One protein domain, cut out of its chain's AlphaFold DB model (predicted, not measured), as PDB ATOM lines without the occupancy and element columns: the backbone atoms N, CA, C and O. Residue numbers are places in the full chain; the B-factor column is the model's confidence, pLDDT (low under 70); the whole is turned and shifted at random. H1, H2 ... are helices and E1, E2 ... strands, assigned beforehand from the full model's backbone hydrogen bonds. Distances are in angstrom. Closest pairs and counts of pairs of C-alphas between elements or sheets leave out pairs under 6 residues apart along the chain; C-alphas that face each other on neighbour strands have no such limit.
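AT A GLANCE: This is residues 44 to 52 and 60 to 165 of the 277 residues of an uncharacterized protein of Flavobacteriales bacterium (UniProt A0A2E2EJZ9). One twisted sheet of six antiparallel strands forms a wall, with the helical hairpin of H2 and H3 packed on it, H2 by E3 and E4 and H3 by E5 and E6, while the short H1 is on the face opposite to that of H2. The 115 printed residues include three named helices and six named strands, along the chain H1 E1 E2 H2 H3 E3 E4 E5 E6. The sheet's order is E1 E2 E3 E4 E5 E6, and the class is mixed, helices and strands. The whole is compact and rounded, with a radius of gyration of the C-alphas of 13.2 A and spans of 37 by 30 by 29 A.

IN THESE COORDINATES: In the sheet, E1 is residues 71 to 74, E2 residues 78 to 84 with 20.1 A from first to last C-alpha, and E3 residues 125 to 131 with 20.4 A. E4 is residues 137 to 143 and 16.6 A long, E5 residues 148 to 153 and 16.5 A, and E6 residues 159 to 164 and 16.6 A, ending at C-alpha 164 (175.386, 153.803, 163.101). H1 is residues 44 to 49, beginning at C-alpha 44 (179.599, 166.581, 159.977). H2 is residues 91 to 97, and H3 is residues 102 to 110 and 12.8 A long.

HOW THE PARTS SIT: E1 and E6 are the edge strands. E1 and E2 form a hairpin, with N 73 and O 80 within hydrogen-bond range at 2.8 A. E2 and E3 are antiparallel at 159 degrees, with N 81 and O 128 2.8 A apart. E3 E4 E5 E6 is a meander, each strand the antiparallel neighbour of the one before: N 127 and O 141 are 2.8 A apart, N 152 and O 140 2.8 A, and N 151 and O 161 2.9 A. H2 is on the sheet at a height of 9.5 A, only just over E3, which lies under 3 of its C-alphas; on the local plane it runs slantwise to E3 at 34 degrees. The closest C-alphas of H2 and E4, Leu 95 and Ala 137, are 7.3 A apart. H2 and H3 form a helical hairpin: they only just touch, with 3 pairs of C-alphas within 8 A, the closest Thr 92 and Ile 105 at 6.7 A, and run opposite ways at a shallow tilt of 17 degrees. H3 is on the sheet too; its closest C-alphas with E6 are Leu 108 and Ser 159, 6.9 A apart. H1 is on the opposite face from H2 at a height of 7.6 A, over none of the strands; its closest C-alphas with E4 are Ile 47 and Val 141, 7.5 A apart. In H1, H2 and H3 every O i to N i+4 pair is within hydrogen-bond range.

THE WHOLE: The two C-alphas farthest apart, those of Ser 64 and Asn 113, are 38.2 A apart. Residues 53 to 59 are not printed, in the link from H1 to E1, and C-alphas 52 and 60 are 13.2 A apart across the cut. The link from H3 to E3, residues 111 to 124, is long. Mean pLDDT of the printed part is 88.0; residue 52 and residues 60 to 71 are under 70.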
ATOM      1  N   ASP A  44     180.218 167.840 160.394       89.44
ATOM      2  CA  ASP A  44     179.599 166.581 159.977       89.44
ATOM      3  C   ASP A  44     180.642 165.475 159.726       89.44
ATOM      4  O   ASP A  44     180.408 164.315 160.073       89.44
ATOM      5  N   GLU A  45     181.834 165.825 159.228       87.81
ATOM      6  CA  GLU A  45     182.964 164.893 159.130       87.81
ATOM      7  C   GLU A  45     183.479 164.460 160.504       87.81
ATOM      8  O   GLU A  45     183.777 163.281 160.685       87.81
ATOM      9  N   ILE A  46     183.528 165.360 161.492       87.00
ATOM     10  CA  ILE A  46     183.909 165.016 162.872       87.00
ATOM     11  C   ILE A  46     182.865 164.115 163.523       87.00
ATOM     12  O   ILE A  46     183.225 163.160 164.211       87.00
ATOM     13  N   ILE A  47     181.577 164.388 163.313       87.75
ATOM     14  CA  ILE A  47     180.496 163.540 163.824       87.75
ATOM     15  C   ILE A  47     180.621 162.128 163.237       87.75
ATOM     16  O   ILE A  47     180.510 161.150 163.976       87.75
ATOM     17  N   LYS A  48     180.882 162.021 161.929       86.56
ATOM     18  CA  LYS A  48     180.935 160.738 161.219       86.56
ATOM     19  C   LYS A  48     182.222 159.953 161.486       86.56
ATOM     20  O   LYS A  48     182.167 158.767 161.800       86.56
ATOM     21  N   ASN A  49     183.374 160.602 161.354       83.12
ATOM     22  CA  ASN A  49     184.687 159.951 161.337       83.12
ATOM     23  C   ASN A  49     185.442 160.100 162.665       83.12
ATOM     24  O   ASN A  49     186.495 159.491 162.860       83.12
ATOM     25  N   GLY A  50     184.908 160.892 163.593       82.06
ATOM     26  CA  GLY A  50     185.626 161.325 164.777       82.06
ATOM     27  C   GLY A  50     186.637 162.425 164.467       82.06
ATOM     28  O   GLY A  50     186.789 162.899 163.344       82.06
ATOM     29  N   ILE A  51     187.345 162.840 165.513       78.69
ATOM     30  CA  ILE A  51     188.398 163.850 165.408       78.69
ATOM     31  C   ILE A  51     189.589 163.235 164.653       78.69
ATOM     32  O   ILE A  51     190.102 162.210 165.122       78.69
ATOM     33  N   PRO A  52     190.030 163.810 163.516       68.69
ATOM     34  CA  PRO A  52     191.150 163.265 162.766       68.69
ATOM     35  C   PRO A  52     192.435 163.365 163.583       68.69
ATOM     36  O   PRO A  52     192.717 164.375 164.220       68.69
ATOM     37  N   ILE A  60     196.114 170.339 170.944       48.09
ATOM     38  CA  ILE A  60     196.397 170.606 172.349       48.09
ATOM     39  C   ILE A  60     195.047 170.530 173.066       48.09
ATOM     40  O   ILE A  60     194.142 171.276 172.685       48.09
ATOM     41  N   PRO A  61     194.867 169.639 174.059       52.59
ATOM     42  CA  PRO A  61     193.792 169.801 175.022       52.59
ATOM     43  C   PRO A  61     193.890 171.213 175.593       52.59
ATOM     44  O   PRO A  61     194.886 171.551 176.230       52.59
ATOM     45  N   ASP A  62     192.917 172.065 175.293       51.03
ATOM     46  CA  ASP A  62     192.920 173.411 175.844       51.03
ATOM     47  C   ASP A  62     192.475 173.356 177.311       51.03
ATOM     48  O   ASP A  62     191.287 173.439 177.626       51.03
ATOM     49  N   ASP A  63     193.451 173.195 178.207       51.22
ATOM     50  CA  ASP A  63     193.268 173.195 179.663       51.22
ATOM     51  C   ASP A  63     192.860 174.581 180.214       51.22
ATOM     52  O   ASP A  63     192.494 174.699 181.387       51.22
ATOM     53  N   SER A  64     192.912 175.648 179.402       47.00
ATOM     54  CA  SER A  64     192.485 176.995 179.812       47.00
ATOM     55  C   SER A  64     190.964 177.174 179.754       47.00
ATOM     56  O   SER A  64     190.395 178.003 180.477       47.00
ATOM     57  N   LEU A  65     190.288 176.331 178.974       47.12
ATOM     58  CA  LEU A  65     188.841 176.237 178.936       47.12
ATOM     59  C   LEU A  65     188.362 175.392 180.123       47.12
ATOM     60  O   LEU A  65     188.258 174.170 180.050       47.12
ATOM     61  N   LYS A  66     188.064 176.064 181.242       42.75
ATOM     62  CA  LYS A  66     187.412 175.482 182.428       42.75
ATOM     63  C   LYS A  66     186.002 174.977 182.088       42.75
ATOM     64  O   LYS A  66     185.012 175.591 182.480       42.75
ATOM     65  N   TYR A  67     185.896 173.863 181.375       48.84
ATOM     66  CA  TYR A  67     184.636 173.162 181.169       48.84
ATOM     67  C   TYR A  67     184.536 171.965 182.103       48.84
ATOM     68  O   TYR A  67     185.472 171.189 182.301       48.84
ATOM     69  N   VAL A  68     183.367 171.854 182.722       48.31
ATOM     70  CA  VAL A  68     183.020 170.806 183.669       48.31
ATOM     71  C   VAL A  68     182.918 169.502 182.873       48.31
ATOM     72  O   VAL A  68     182.007 169.324 182.076       48.31
ATOM     73  N   ASN A  69     183.879 168.599 183.071       54.25
ATOM     74  CA  ASN A  69     183.912 167.229 182.539       54.25
ATOM     75  C   ASN A  69     184.179 167.076 181.024       54.25
ATOM     76  O   ASN A  69     183.281 166.729 180.258       54.25
ATOM     77  N   GLY A  70     185.441 167.173 180.592       58.84
ATOM     78  CA  GLY A  70     185.824 166.636 179.282       58.84
ATOM     79  C   GLY A  70     187.217 167.005 178.782       58.84
ATOM     80  O   GLY A  70     187.960 167.708 179.455       58.84
ATOM     81  N   ILE A  71     187.554 166.518 177.583       68.88
ATOM     82  CA  ILE A  71     188.742 166.918 176.809       68.88
ATOM     83  C   ILE A  71     188.277 167.802 175.647       68.88
ATOM     84  O   ILE A  71     187.425 167.363 174.866       68.88
ATOM     85  N   SER A  72     188.826 169.015 175.536       74.56
ATOM     86  CA  SER A  72     188.527 169.980 174.466       74.56
ATOM     87  C   SER A  72     189.515 169.867 173.299       74.56
ATOM     88  O   SER A  72     190.696 169.608 173.506       74.56
ATOM     89  N   TYR A  73     189.031 170.059 172.074       75.25
ATOM     90  CA  TYR A  73     189.783 170.016 170.822       75.25
ATOM     91  C   TYR A  73     189.417 171.255 170.001       75.25
ATOM     92  O   TYR A  73     188.254 171.424 169.631       75.25
ATOM     93  N   ASP A  74     190.387 172.118 169.731       80.12
ATOM     94  CA  ASP A  74     190.174 173.412 169.083       80.12
ATOM     95  C   ASP A  74     190.269 173.319 167.541       80.12
ATOM     96  O   ASP A  74     191.128 172.615 167.008       80.12
ATOM     97  N   PHE A  75     189.363 174.006 166.834       80.31
ATOM     98  CA  PHE A  75     189.339 174.180 165.375       80.31
ATOM     99  C   PHE A  75     189.042 175.646 165.022       80.31
ATOM    100  O   PHE A  75     188.520 176.394 165.843       80.31
ATOM    101  N   ASP A  76     189.286 176.082 163.784       81.69
ATOM    102  CA  ASP A  76     189.192 177.504 163.398       81.69
ATOM    103  C   ASP A  76     187.880 178.200 163.804       81.69
ATOM    104  O   ASP A  76     187.912 179.302 164.343       81.69
ATOM    105  N   SER A  77     186.725 177.554 163.599       84.50
ATOM    106  CA  SER A  77     185.394 178.153 163.834       84.50
ATOM    107  C   SER A  77     184.575 177.490 164.947       84.50
ATOM    108  O   SER A  77     183.456 177.917 165.260       84.50
ATOM    109  N   PHE A  78     185.092 176.419 165.543       89.69
ATOM    110  CA  PHE A  78     184.402 175.657 166.577       89.69
ATOM    111  C   PHE A  78     185.404 174.915 167.458       89.69
ATOM    112  O   PHE A  78     186.576 174.792 167.128       89.69
ATOM    113  N   TYR A  79     184.938 174.384 168.574       88.31
ATOM    114  CA  TYR A  79     185.711 173.456 169.390       88.31
ATOM    115  C   TYR A  79     184.847 172.254 169.755       88.31
ATOM    116  O   TYR A  79     183.613 172.312 169.717       88.31
ATOM    117  N   VAL A  80     185.498 171.134 170.049       90.06
ATOM    118  CA  VAL A  80     184.853 169.853 170.321       90.06
ATOM    119  C   VAL A  80     185.203 169.404 171.725       90.06
ATOM    120  O   VAL A  80     186.372 169.269 172.054       90.06
ATOM    121  N   ILE A  81     184.199 169.099 172.533       90.00
ATOM    122  CA  ILE A  81     184.367 168.570 173.884       90.00
ATOM    123  C   ILE A  81     183.929 167.116 173.897       90.00
ATOM    124  O   ILE A  81     182.831 166.786 173.450       90.00
ATOM    125  N   LYS A  82     184.772 166.240 174.437       91.12
ATOM    126  CA  LYS A  82     184.418 164.848 174.725       91.12
ATOM    127  C   LYS A  82     184.230 164.664 176.218       91.12
ATOM    128  O   LYS A  82     185.155 164.942 176.972       91.12
ATOM    129  N   GLY A  83     183.078 164.138 176.611       91.31
ATOM    130  CA  GLY A  83     182.757 163.838 178.001       91.31
ATOM    131  C   GLY A  83     182.119 162.462 178.162       91.31
ATOM    132  O   GLY A  83     181.973 161.695 177.206       91.31
ATOM    133  N   GLU A  84     181.743 162.159 179.396       94.44
ATOM    134  CA  GLU A  84     181.104 160.913 179.806       94.44
ATOM    135  C   GLU A  84     179.973 161.231 180.785       94.44
ATOM    136  O   GLU A  84     180.138 162.104 181.636       94.44
ATOM    137  N   ILE A  85     178.826 160.564 180.633       94.62
ATOM    138  CA  ILE A  85     177.669 160.725 181.518       94.62
ATOM    139  C   ILE A  85     178.002 160.142 182.891       94.62
ATOM    140  O   ILE A  85     178.255 158.943 183.019       94.62
ATOM    141  N   LYS A  86     177.959 160.983 183.921       93.25
ATOM    142  CA  LYS A  86     178.165 160.605 185.319       93.25
ATOM    143  C   LYS A  86     176.838 160.359 186.032       93.25
ATOM    144  O   LYS A  86     175.757 160.676 185.537       93.25
ATOM    145  N   GLU A  87     176.923 159.775 187.221       91.31
ATOM    146  CA  GLU A  87     175.762 159.624 188.091       91.31
ATOM    147  C   GLU A  87     175.159 160.996 188.435       91.31
ATOM    148  O   GLU A  87     175.870 161.923 188.817       91.31
ATOM    149  N   GLY A  88     173.841 161.123 188.271       89.06
ATOM    150  CA  GLY A  88     173.114 162.376 188.489       89.06
ATOM    151  C   GLY A  88     173.155 163.368 187.318       89.06
ATOM    152  O   GLY A  88     172.440 164.372 187.367       89.06
ATOM    153  N   ASP A  89     173.920 163.093 186.256       91.50
ATOM    154  CA  ASP A  89     173.929 163.946 185.068       91.50
ATOM    155  C   ASP A  89     172.580 163.908 184.344       91.50
ATOM    156  O   ASP A  89     171.913 162.880 184.228       91.50
ATOM    157  N   ALA A  90     172.209 165.052 183.775       93.38
ATOM    158  CA  ALA A  90     171.088 165.165 182.856       93.38
ATOM    159  C   ALA A  90     171.555 165.873 181.588       93.38
ATOM    160  O   ALA A  90     172.115 166.970 181.668       93.38
ATOM    161  N   ILE A  91     171.239 165.317 180.410       94.44
ATOM    162  CA  ILE A  91     171.554 165.958 179.118       94.44
ATOM    163  C   ILE A  91     171.035 167.397 179.091       94.44
ATOM    164  O   ILE A  91     171.708 168.287 178.592       94.44
ATOM    165  N   THR A  92     169.867 167.668 179.677       95.06
ATOM    166  CA  THR A  92     169.322 169.029 179.724       95.06
ATOM    167  C   THR A  92     170.193 170.018 180.486       95.06
ATOM    168  O   THR A  92     170.159 171.199 180.165       95.06
ATOM    169  N   ASN A  93     170.920 169.569 181.509       94.50
ATOM    170  CA  ASN A  93     171.810 170.432 182.282       94.50
ATOM    171  C   ASN A  93     173.102 170.665 181.501       94.50
ATOM    172  O   ASN A  93     173.460 171.817 181.285       94.50
ATOM    173  N   ILE A  94     173.678 169.594 180.947       93.94
ATOM    174  CA  ILE A  94     174.836 169.667 180.049       93.94
ATOM    175  C   ILE A  94     174.554 170.646 178.897       93.94
ATOM    176  O   ILE A  94     175.300 171.589 178.676       93.94
ATOM    177  N   LEU A  95     173.426 170.507 178.194       95.94
ATOM    178  CA  LEU A  95     173.068 171.401 177.086       95.94
ATOM    179  C   LEU A  95     172.924 172.873 177.523       95.94
ATOM    180  O   LEU A  95     173.316 173.767 176.775       95.94
ATOM    181  N   LYS A  96     172.392 173.143 178.723       95.38
ATOM    182  CA  LYS A  96     172.291 174.513 179.260       95.38
ATOM    183  C   LYS A  96     173.660 175.118 179.561       95.38
ATOM    184  O   LYS A  96     173.841 176.308 179.314       95.38
ATOM    185  N   GLU A  97     174.597 174.324 180.078       93.38
ATOM    186  CA  GLU A  97     175.980 174.761 180.327       93.38
ATOM    187  C   GLU A  97     176.661 175.220 179.035       93.38
ATOM    188  O   GLU A  97     177.390 176.206 179.043       93.38
ATOM    189  N   TYR A  98     176.328 174.586 177.907       93.94
ATOM    190  CA  TYR A  98     176.779 174.986 176.568       93.94
ATOM    191  C   TYR A  98     175.767 175.873 175.832       93.94
ATOM    192  O   TYR A  98     175.611 175.799 174.610       93.94
ATOM    193  N   HIS A  99     175.066 176.722 176.586       95.25
ATOM    194  CA  HIS A  99     174.204 177.807 176.108       95.25
ATOM    195  C   HIS A  99     173.085 177.398 175.130       95.25
ATOM    196  O   HIS A  99     172.572 178.232 174.375       95.25
ATOM    197  N   VAL A 100     172.654 176.135 175.137       96.75
ATOM    198  CA  VAL A 100     171.444 175.721 174.416       96.75
ATOM    199  C   VAL A 100     170.229 176.254 175.168       96.75
ATOM    200  O   VAL A 100     170.087 176.075 176.380       96.75
ATOM    201  N   SER A 101     169.340 176.946 174.453       96.56
ATOM    202  CA  SER A 101     168.216 177.635 175.081       96.56
ATOM    203  C   SER A 101     167.182 176.652 175.639       96.56
ATOM    204  O   SER A 101     166.988 175.553 175.119       96.56
ATOM    205  N   SER A 102     166.435 177.066 176.667       96.56
ATOM    206  CA  SER A 102     165.318 176.268 177.196       96.56
ATOM    207  C   SER A 102     164.270 175.933 176.128       96.56
ATOM    208  O   SER A 102     163.639 174.880 176.209       96.56
ATOM    209  N   ARG A 103     164.100 176.804 175.120       96.88
ATOM    210  CA  ARG A 103     163.224 176.565 173.968       96.88
ATOM    211  C   ARG A 103     163.757 175.426 173.100       96.88
ATOM    212  O   ARG A 103     163.012 174.493 172.831       96.88
ATOM    213  N   ASP A 104     165.033 175.468 172.731       96.94
ATOM    214  CA  ASP A 104     165.666 174.435 171.900       96.94
ATOM    215  C   ASP A 104     165.647 173.070 172.609       96.94
ATOM    216  O   ASP A 104     165.312 172.051 172.009       96.94
ATOM    217  N   ILE A 105     165.910 173.048 173.922       96.81
ATOM    218  CA  ILE A 105     165.815 171.835 174.752       96.81
ATOM    219  C   ILE A 105     164.373 171.312 174.809       96.81
ATOM    220  O   ILE A 105     164.153 170.101 174.819       96.81
ATOM    221  N   TYR A 106     163.382 172.201 174.870       96.44
ATOM    222  CA  TYR A 106     161.977 171.805 174.853       96.44
ATOM    223  C   TYR A 106     161.575 171.183 173.510       96.44
ATOM    224  O   TYR A 106     160.925 170.140 173.506       96.44
ATOM    225  N   GLU A 107     162.003 171.761 172.385       96.50
ATOM    226  CA  GLU A 107     161.785 171.166 171.060       96.50
ATOM    227  C   GLU A 107     162.488 169.809 170.933       96.50
ATOM    228  O   GLU A 107     161.878 168.840 170.484       96.50
ATOM    229  N   LEU A 108     163.716 169.689 171.448       96.06
ATOM    230  CA  LEU A 108     164.452 168.425 171.484       96.06
ATOM    231  C   LEU A 108     163.687 167.331 172.247       96.06
ATOM    232  O   LEU A 108     163.585 166.202 171.775       96.06
ATOM    233  N   LYS A 109     163.082 167.664 173.396       95.88
ATOM    234  CA  LYS A 109     162.271 166.719 174.191       95.88
ATOM    235  C   LYS A 109     161.053 166.176 173.445       95.88
ATOM    236  O   LYS A 109     160.584 165.087 173.777       95.88
ATOM    237  N   LYS A 110     160.514 166.903 172.462       96.19
ATOM    238  CA  LYS A 110     159.387 166.411 171.652       96.19
ATOM    239  C   LYS A 110     159.802 165.257 170.737       96.19
ATOM    240  O   LYS A 110     158.968 164.414 170.431       96.19
ATOM    241  N   LEU A 111     161.085 165.167 170.380       95.56
ATOM    242  CA  LEU A 111     161.667 164.135 169.511       95.56
ATOM    243  C   LEU A 111     162.029 162.838 170.269       95.56
ATOM    244  O   LEU A 111     162.871 162.052 169.826       95.56
ATOM    245  N   LYS A 112     161.376 162.586 171.413       94.12
ATOM    246  CA  LYS A 112     161.626 161.431 172.297       94.12
ATOM    247  C   LYS A 112     161.428 160.064 171.636       94.12
ATOM    248  O   LYS A 112     161.932 159.066 172.131       94.12
ATOM    249  N   ASN A 113     160.668 160.007 170.542       94.50
ATOM    250  CA  ASN A 113     160.465 158.791 169.753       94.50
ATOM    251  C   ASN A 113     161.741 158.345 169.025       94.50
ATOM    252  O   ASN A 113     161.864 157.169 168.702       94.50
ATOM    253  N   ILE A 114     162.666 159.275 168.764       94.56
ATOM    254  CA  ILE A 114     163.978 158.985 168.181       94.56
ATOM    255  C   ILE A 114     165.006 158.861 169.302       94.56
ATOM    256  O   ILE A 114     165.708 157.857 169.377       94.56
ATOM    257  N   PHE A 115     165.078 159.858 170.187       95.44
ATOM    258  CA  PHE A 115     166.008 159.864 171.310       95.44
ATOM    259  C   PHE A 115     165.364 160.460 172.558       95.44
ATOM    260  O   PHE A 115     165.077 161.657 172.620       95.44
ATOM    261  N   ASP A 116     165.170 159.627 173.575       94.06
ATOM    262  CA  ASP A 116     164.727 160.084 174.884       94.06
ATOM    263  C   ASP A 116     165.923 160.575 175.712       94.06
ATOM    264  O   ASP A 116     166.644 159.790 176.330       94.06
ATOM    265  N   ILE A 117     166.111 161.896 175.748       91.56
ATOM    266  CA  ILE A 117     167.182 162.546 176.517       91.56
ATOM    267  C   ILE A 117     167.051 162.360 178.040       91.56
ATOM    268  O   ILE A 117     167.971 162.729 178.771       91.56
ATOM    269  N   GLY A 118     165.915 161.845 178.529       88.81
ATOM    270  CA  GLY A 118     165.711 161.464 179.927       88.81
ATOM    271  C   GLY A 118     166.137 160.028 180.244       88.81
ATOM    272  O   GLY A 118     166.332 159.706 181.411       88.81
ATOM    273  N   ASN A 119     166.318 159.175 179.231       88.94
ATOM    274  CA  ASN A 119     166.690 157.770 179.390       88.94
ATOM    275  C   ASN A 119     168.139 157.522 178.942       88.94
ATOM    276  O   ASN A 119     168.426 156.843 177.946       88.94
ATOM    277  N   ILE A 120     169.065 158.113 179.691       91.94
ATOM    278  CA  ILE A 120     170.505 157.991 179.459       91.94
ATOM    279  C   ILE A 120     171.135 156.988 180.418       91.94
ATOM    280  O   ILE A 120     170.615 156.711 181.494       91.94
ATOM    281  N   GLN A 121     172.264 156.423 180.004       92.88
ATOM    282  CA  GLN A 121     173.026 155.470 180.800       92.88
ATOM    283  C   GLN A 121     174.308 156.139 181.282       92.88
ATOM    284  O   GLN A 121     174.949 156.865 180.519       92.88
ATOM    285  N   ILE A 122     174.677 155.854 182.529       93.88
ATOM    286  CA  ILE A 122     175.990 156.209 183.071       93.88
ATOM    287  C   ILE A 122     177.105 155.601 182.210       93.88
ATOM    288  O   ILE A 122     176.886 154.626 181.485       93.88
ATOM    289  N   GLU A 123     178.284 156.212 182.261       93.50
ATOM    290  CA  GLU A 123     179.502 155.816 181.539       93.50
ATOM    291  C   GLU A 123     179.415 155.925 180.006       93.50
ATOM    292  O   GLU A 123     180.354 155.611 179.266       93.50
ATOM    293  N   LYS A 124     178.281 156.393 179.471       94.50
ATOM    294  CA  LYS A 124     178.151 156.641 178.038       94.50
ATOM    295  C   LYS A 124     178.866 157.921 177.659       94.50
ATOM    296  O   LYS A 124     178.687 158.973 178.266       94.50
ATOM    297  N   LYS A 125     179.665 157.824 176.603       94.69
ATOM    298  CA  LYS A 125     180.413 158.955 176.066       94.69
ATOM    299  C   LYS A 125     179.471 159.908 175.344       94.69
ATOM    300  O   LYS A 125     178.524 159.480 174.680       94.69
ATOM    301  N   TYR A 126     179.783 161.191 175.404       95.62
ATOM    302  CA  TYR A 126     179.144 162.205 174.582       95.62
ATOM    303  C   TYR A 126     180.182 163.120 173.935       95.62
ATOM    304  O   TYR A 126     181.354 163.169 174.320       95.62
ATOM    305  N   THR A 127     179.761 163.820 172.891       95.50
ATOM    306  CA  THR A 127     180.570 164.818 172.200       95.50
ATOM    307  C   THR A 127     179.740 166.070 171.983       95.50
ATOM    308  O   THR A 127     178.604 165.978 171.531       95.50
ATOM    309  N   ILE A 128     180.296 167.231 172.298       95.25
ATOM    310  CA  ILE A 128     179.654 168.529 172.101       95.25
ATOM    311  C   ILE A 128     180.509 169.317 171.134       95.25
ATOM    312  O   ILE A 128     181.728 169.335 171.264       95.25
ATOM    313  N   ILE A 129     179.873 169.936 170.154       94.81
ATOM    314  CA  ILE A 129     180.549 170.764 169.164       94.81
ATOM    315  C   ILE A 129     180.000 172.170 169.328       94.81
ATOM    316  O   ILE A 129     178.806 172.382 169.118       94.81
ATOM    317  N   CYS A 130     180.846 173.114 169.723       93.12
ATOM    318  CA  CYS A 130     180.452 174.466 170.105       93.12
ATOM    319  C   CYS A 130     181.012 175.507 169.140       93.12
ATOM    320  O   CYS A 130     182.145 175.388 168.685       93.12
ATOM    321  N   SER A 131     180.234 176.549 168.841       93.00
ATOM    322  CA  SER A 131     180.757 177.718 168.120       93.00
ATOM    323  C   SER A 131     181.788 178.442 168.973       93.00
ATOM    324  O   SER A 131     181.526 178.650 170.155       93.00
ATOM    325  N   LYS A 132     182.892 178.911 168.387       88.94
ATOM    326  CA  LYS A 132     183.851 179.753 169.122       88.94
ATOM    327  C   LYS A 132     183.295 181.127 169.492       88.94
ATOM    328  O   LYS A 132     183.579 181.625 170.572       88.94
ATOM    329  N   ASP A 133     182.463 181.710 168.632       89.00
ATOM    330  CA  ASP A 133     181.972 183.081 168.843       89.00
ATOM    331  C   ASP A 133     181.010 183.198 170.032       89.00
ATOM    332  O   ASP A 133     181.022 184.181 170.767       89.00
ATOM    333  N   SER A 134     180.143 182.200 170.208       89.19
ATOM    334  CA  SER A 134     179.054 182.240 171.189       89.19
ATOM    335  C   SER A 134     179.179 181.194 172.292       89.19
ATOM    336  O   SER A 134     178.327 181.163 173.177       89.19
ATOM    337  N   ASN A 135     180.140 180.268 172.190       90.19
ATOM    338  CA  ASN A 135     180.255 179.055 173.014       90.19
ATOM    339  C   ASN A 135     178.988 178.175 173.048       90.19
ATOM    340  O   ASN A 135     178.902 177.215 173.812       90.19
ATOM    341  N   LYS A 136     177.991 178.480 172.204       94.62
ATOM    342  CA  LYS A 136     176.751 177.713 172.073       94.62
ATOM    343  C   LYS A 136     177.041 176.392 171.371       94.62
ATOM    344  O   LYS A 136     177.669 176.384 170.306       94.62
ATOM    345  N   ALA A 137     176.518 175.295 171.914       96.06
ATOM    346  CA  ALA A 137     176.542 174.005 171.243       96.06
ATOM    347  C   ALA A 137     175.766 174.072 169.917       96.06
ATOM    348  O   ALA A 137     174.577 174.392 169.880       96.06
ATOM    349  N   LYS A 138     176.460 173.745 168.828       96.56
ATOM    350  CA  LYS A 138     175.904 173.497 167.495       96.56
ATOM    351  C   LYS A 138     175.366 172.075 167.394       96.56
ATOM    352  O   LYS A 138     174.298 171.873 166.828       96.56
ATOM    353  N   CYS A 139     176.074 171.102 167.968       97.19
ATOM    354  CA  CYS A 139     175.644 169.706 167.985       97.19
ATOM    355  C   CYS A 139     175.972 169.031 169.321       97.19
ATOM    356  O   CYS A 139     176.997 169.320 169.940       97.19
ATOM    357  N   PHE A 140     175.127 168.080 169.717       97.25
ATOM    358  CA  PHE A 140     175.371 167.148 170.816       97.25
ATOM    359  C   PHE A 140     175.242 165.714 170.302       97.25
ATOM    360  O   PHE A 140     174.219 165.343 169.731       97.25
ATOM    361  N   VAL A 141     176.275 164.905 170.508       97.56
ATOM    362  CA  VAL A 141     176.339 163.515 170.058       97.56
ATOM    363  C   VAL A 141     176.386 162.595 171.267       97.56
ATOM    364  O   VAL A 141     177.334 162.650 172.046       97.56
ATOM    365  N   TYR A 142     175.394 161.724 171.409       97.12
ATOM    366  CA  TYR A 142     175.335 160.717 172.465       97.12
ATOM    367  C   TYR A 142     175.695 159.337 171.916       97.12
ATOM    368  O   TYR A 142     175.016 158.826 171.027       97.12
ATOM    369  N   HIS A 143     176.744 158.710 172.451       94.88
ATOM    370  CA  HIS A 143     177.219 157.398 172.002       94.88
ATOM    371  C   HIS A 143     176.549 156.292 172.829       94.88
ATOM    372  O   HIS A 143     177.053 155.891 173.881       94.88
ATOM    373  N   LYS A 144     175.395 155.791 172.364       93.69
ATOM    374  CA  LYS A 144     174.609 154.752 173.059       93.69
ATOM    375  C   LYS A 144     175.361 153.422 173.135       93.69
ATOM    376  O   LYS A 144     175.325 152.736 174.164       93.69
ATOM    377  N   SER A 145     176.073 153.055 172.075       91.88
ATOM    378  CA  SER A 145     176.952 151.885 172.034       91.88
ATOM    379  C   SER A 145     178.224 152.187 171.237       91.88
ATOM    380  O   SER A 145     178.486 153.325 170.853       91.88
ATOM    381  N   LYS A 146     179.050 151.164 170.989       88.25
ATOM    382  CA  LYS A 146     180.220 151.306 170.112       88.25
ATOM    383  C   LYS A 146     179.833 151.572 168.653       88.25
ATOM    384  O   LYS A 146     180.655 152.098 167.910       88.25
ATOM    385  N   ILE A 147     178.606 151.214 168.272       90.94
ATOM    386  CA  ILE A 147     178.077 151.295 166.906       90.94
ATOM    387  C   ILE A 147     177.048 152.422 166.808       90.94
ATOM    388  O   ILE A 147     177.140 153.258 165.920       90.94
ATOM    389  N   GLU A 148     176.091 152.457 167.731       93.56
ATOM    390  CA  GLU A 148     174.923 153.333 167.676       93.56
ATOM    391  C   GLU A 148     175.170 154.652 168.413       93.56
ATOM    392  O   GLU A 148     175.622 154.661 169.567       93.56
ATOM    393  N   TYR A 149     174.814 155.762 167.770       95.88
ATOM    394  CA  TYR A 149     174.867 157.092 168.359       95.88
ATOM    395  C   TYR A 149     173.711 157.980 167.881       95.88
ATOM    396  O   TYR A 149     173.100 157.746 166.840       95.88
ATOM    397  N   PHE A 150     173.403 159.008 168.667       97.31
ATOM    398  CA  PHE A 150     172.356 159.983 168.374       97.31
ATOM    399  C   PHE A 150     172.974 161.361 168.210       97.31
ATOM    400  O   PHE A 150     173.759 161.784 169.057       97.31
ATOM    401  N   VAL A 151     172.602 162.067 167.146       97.62
ATOM    402  CA  VAL A 151     173.056 163.430 166.864       97.62
ATOM    403  C   VAL A 151     171.883 164.375 167.062       97.62
ATOM    404  O   VAL A 151     170.893 164.281 166.342       97.62
ATOM    405  N   CYS A 152     172.007 165.274 168.032       97.69
ATOM    406  CA  CYS A 152     171.111 166.404 168.243       97.69
ATOM    407  C   CYS A 152     171.733 167.638 167.583       97.69
ATOM    408  O   CYS A 152     172.851 168.018 167.940       97.69
ATOM    409  N   ASP A 153     171.032 168.250 166.633       97.06
ATOM    410  CA  ASP A 153     171.499 169.422 165.888       97.06
ATOM    411  C   ASP A 153     170.744 170.682 166.326       97.06
ATOM    412  O   ASP A 153     169.520 170.655 166.456       97.06
ATOM    413  N   PHE A 154     171.476 171.773 166.554       96.56
ATOM    414  CA  PHE A 154     170.963 173.071 167.000       96.56
ATOM    415  C   PHE A 154     171.368 174.229 166.066       96.56
ATOM    416  O   PHE A 154     171.211 175.389 166.454       96.56
ATOM    417  N   ARG A 155     171.931 173.945 164.881       93.88
ATOM    418  CA  ARG A 155     172.451 174.954 163.937       93.88
ATOM    419  C   ARG A 155     171.332 175.756 163.272       93.88
ATOM    420  O   ARG A 155     171.252 176.963 163.480       93.88
ATOM    421  N   ASP A 156     170.478 175.064 162.518       88.06
ATOM    422  CA  ASP A 156     169.396 175.677 161.737       88.06
ATOM    423  C   ASP A 156     168.026 175.331 162.327       88.06
ATOM    424  O   ASP A 156     167.247 176.198 162.715       88.06
ATOM    425  N   THR A 157     167.733 174.033 162.410       91.06
ATOM    426  CA  THR A 157     166.489 173.489 162.959       91.06
ATOM    427  C   THR A 157     166.816 172.415 163.979       91.06
ATOM    428  O   THR A 157     167.689 171.578 163.744       91.06
ATOM    429  N   ILE A 158     166.079 172.419 165.092       96.38
ATOM    430  CA  ILE A 158     166.244 171.407 166.130       96.38
ATOM    431  C   ILE A 158     165.831 170.051 165.572       96.38
ATOM    432  O   ILE A 158     164.667 169.833 165.235       96.38
ATOM    433  N   SER A 159     166.794 169.144 165.470       96.31
ATOM    434  CA  SER A 159     166.575 167.809 164.925       96.31
ATOM    435  C   SER A 159     167.370 166.758 165.685       96.31
ATOM    436  O   SER A 159     168.362 167.056 166.355       96.31
ATOM    437  N   VAL A 160     166.905 165.515 165.584       97.00
ATOM    438  CA  VAL A 160     167.600 164.341 166.103       97.00
ATOM    439  C   VAL A 160     167.646 163.293 165.015       97.00
ATOM    440  O   VAL A 160     166.615 162.953 164.434       97.00
ATOM    441  N   ARG A 161     168.828 162.730 164.794       96.38
ATOM    442  CA  ARG A 161     169.009 161.543 163.962       96.38
ATOM    443  C   ARG A 161     169.724 160.449 164.738       96.38
ATOM    444  O   ARG A 161     170.648 160.718 165.508       96.38
ATOM    445  N   LYS A 162     169.263 159.222 164.530       96.62
ATOM    446  CA  LYS A 162     169.956 158.005 164.936       96.62
ATOM    447  C   LYS A 162     170.910 157.618 163.814       96.62
ATOM    448  O   LYS A 162     170.505 157.598 162.658       96.62
ATOM    449  N   GLU A 163     172.136 157.286 164.173       94.88
ATOM    450  CA  GLU A 163     173.180 156.889 163.239       94.88
ATOM    451  C   GLU A 163     173.921 155.660 163.747       94.88
ATOM    452  O   GLU A 163     173.975 155.377 164.950       94.88
ATOM    453  N   GLU A 164     174.538 154.947 162.812       92.50
ATOM    454  CA  GLU A 164     175.386 153.803 163.101       92.50
ATOM    455  C   GLU A 164     176.757 154.001 162.464       92.50
ATOM    456  O   GLU A 164     176.890 154.467 161.331       92.50
ATOM    457  N   LYS A 165     177.806 153.666 163.211       90.00
ATOM    458  CA  LYS A 165     179.162 153.648 162.673       90.00
ATOM    459  C   LYS A 165     179.293 152.512 161.671       90.00
ATOM    460  O   LYS A 165     178.785 151.414 161.892       90.00
TER     461      LYS A 165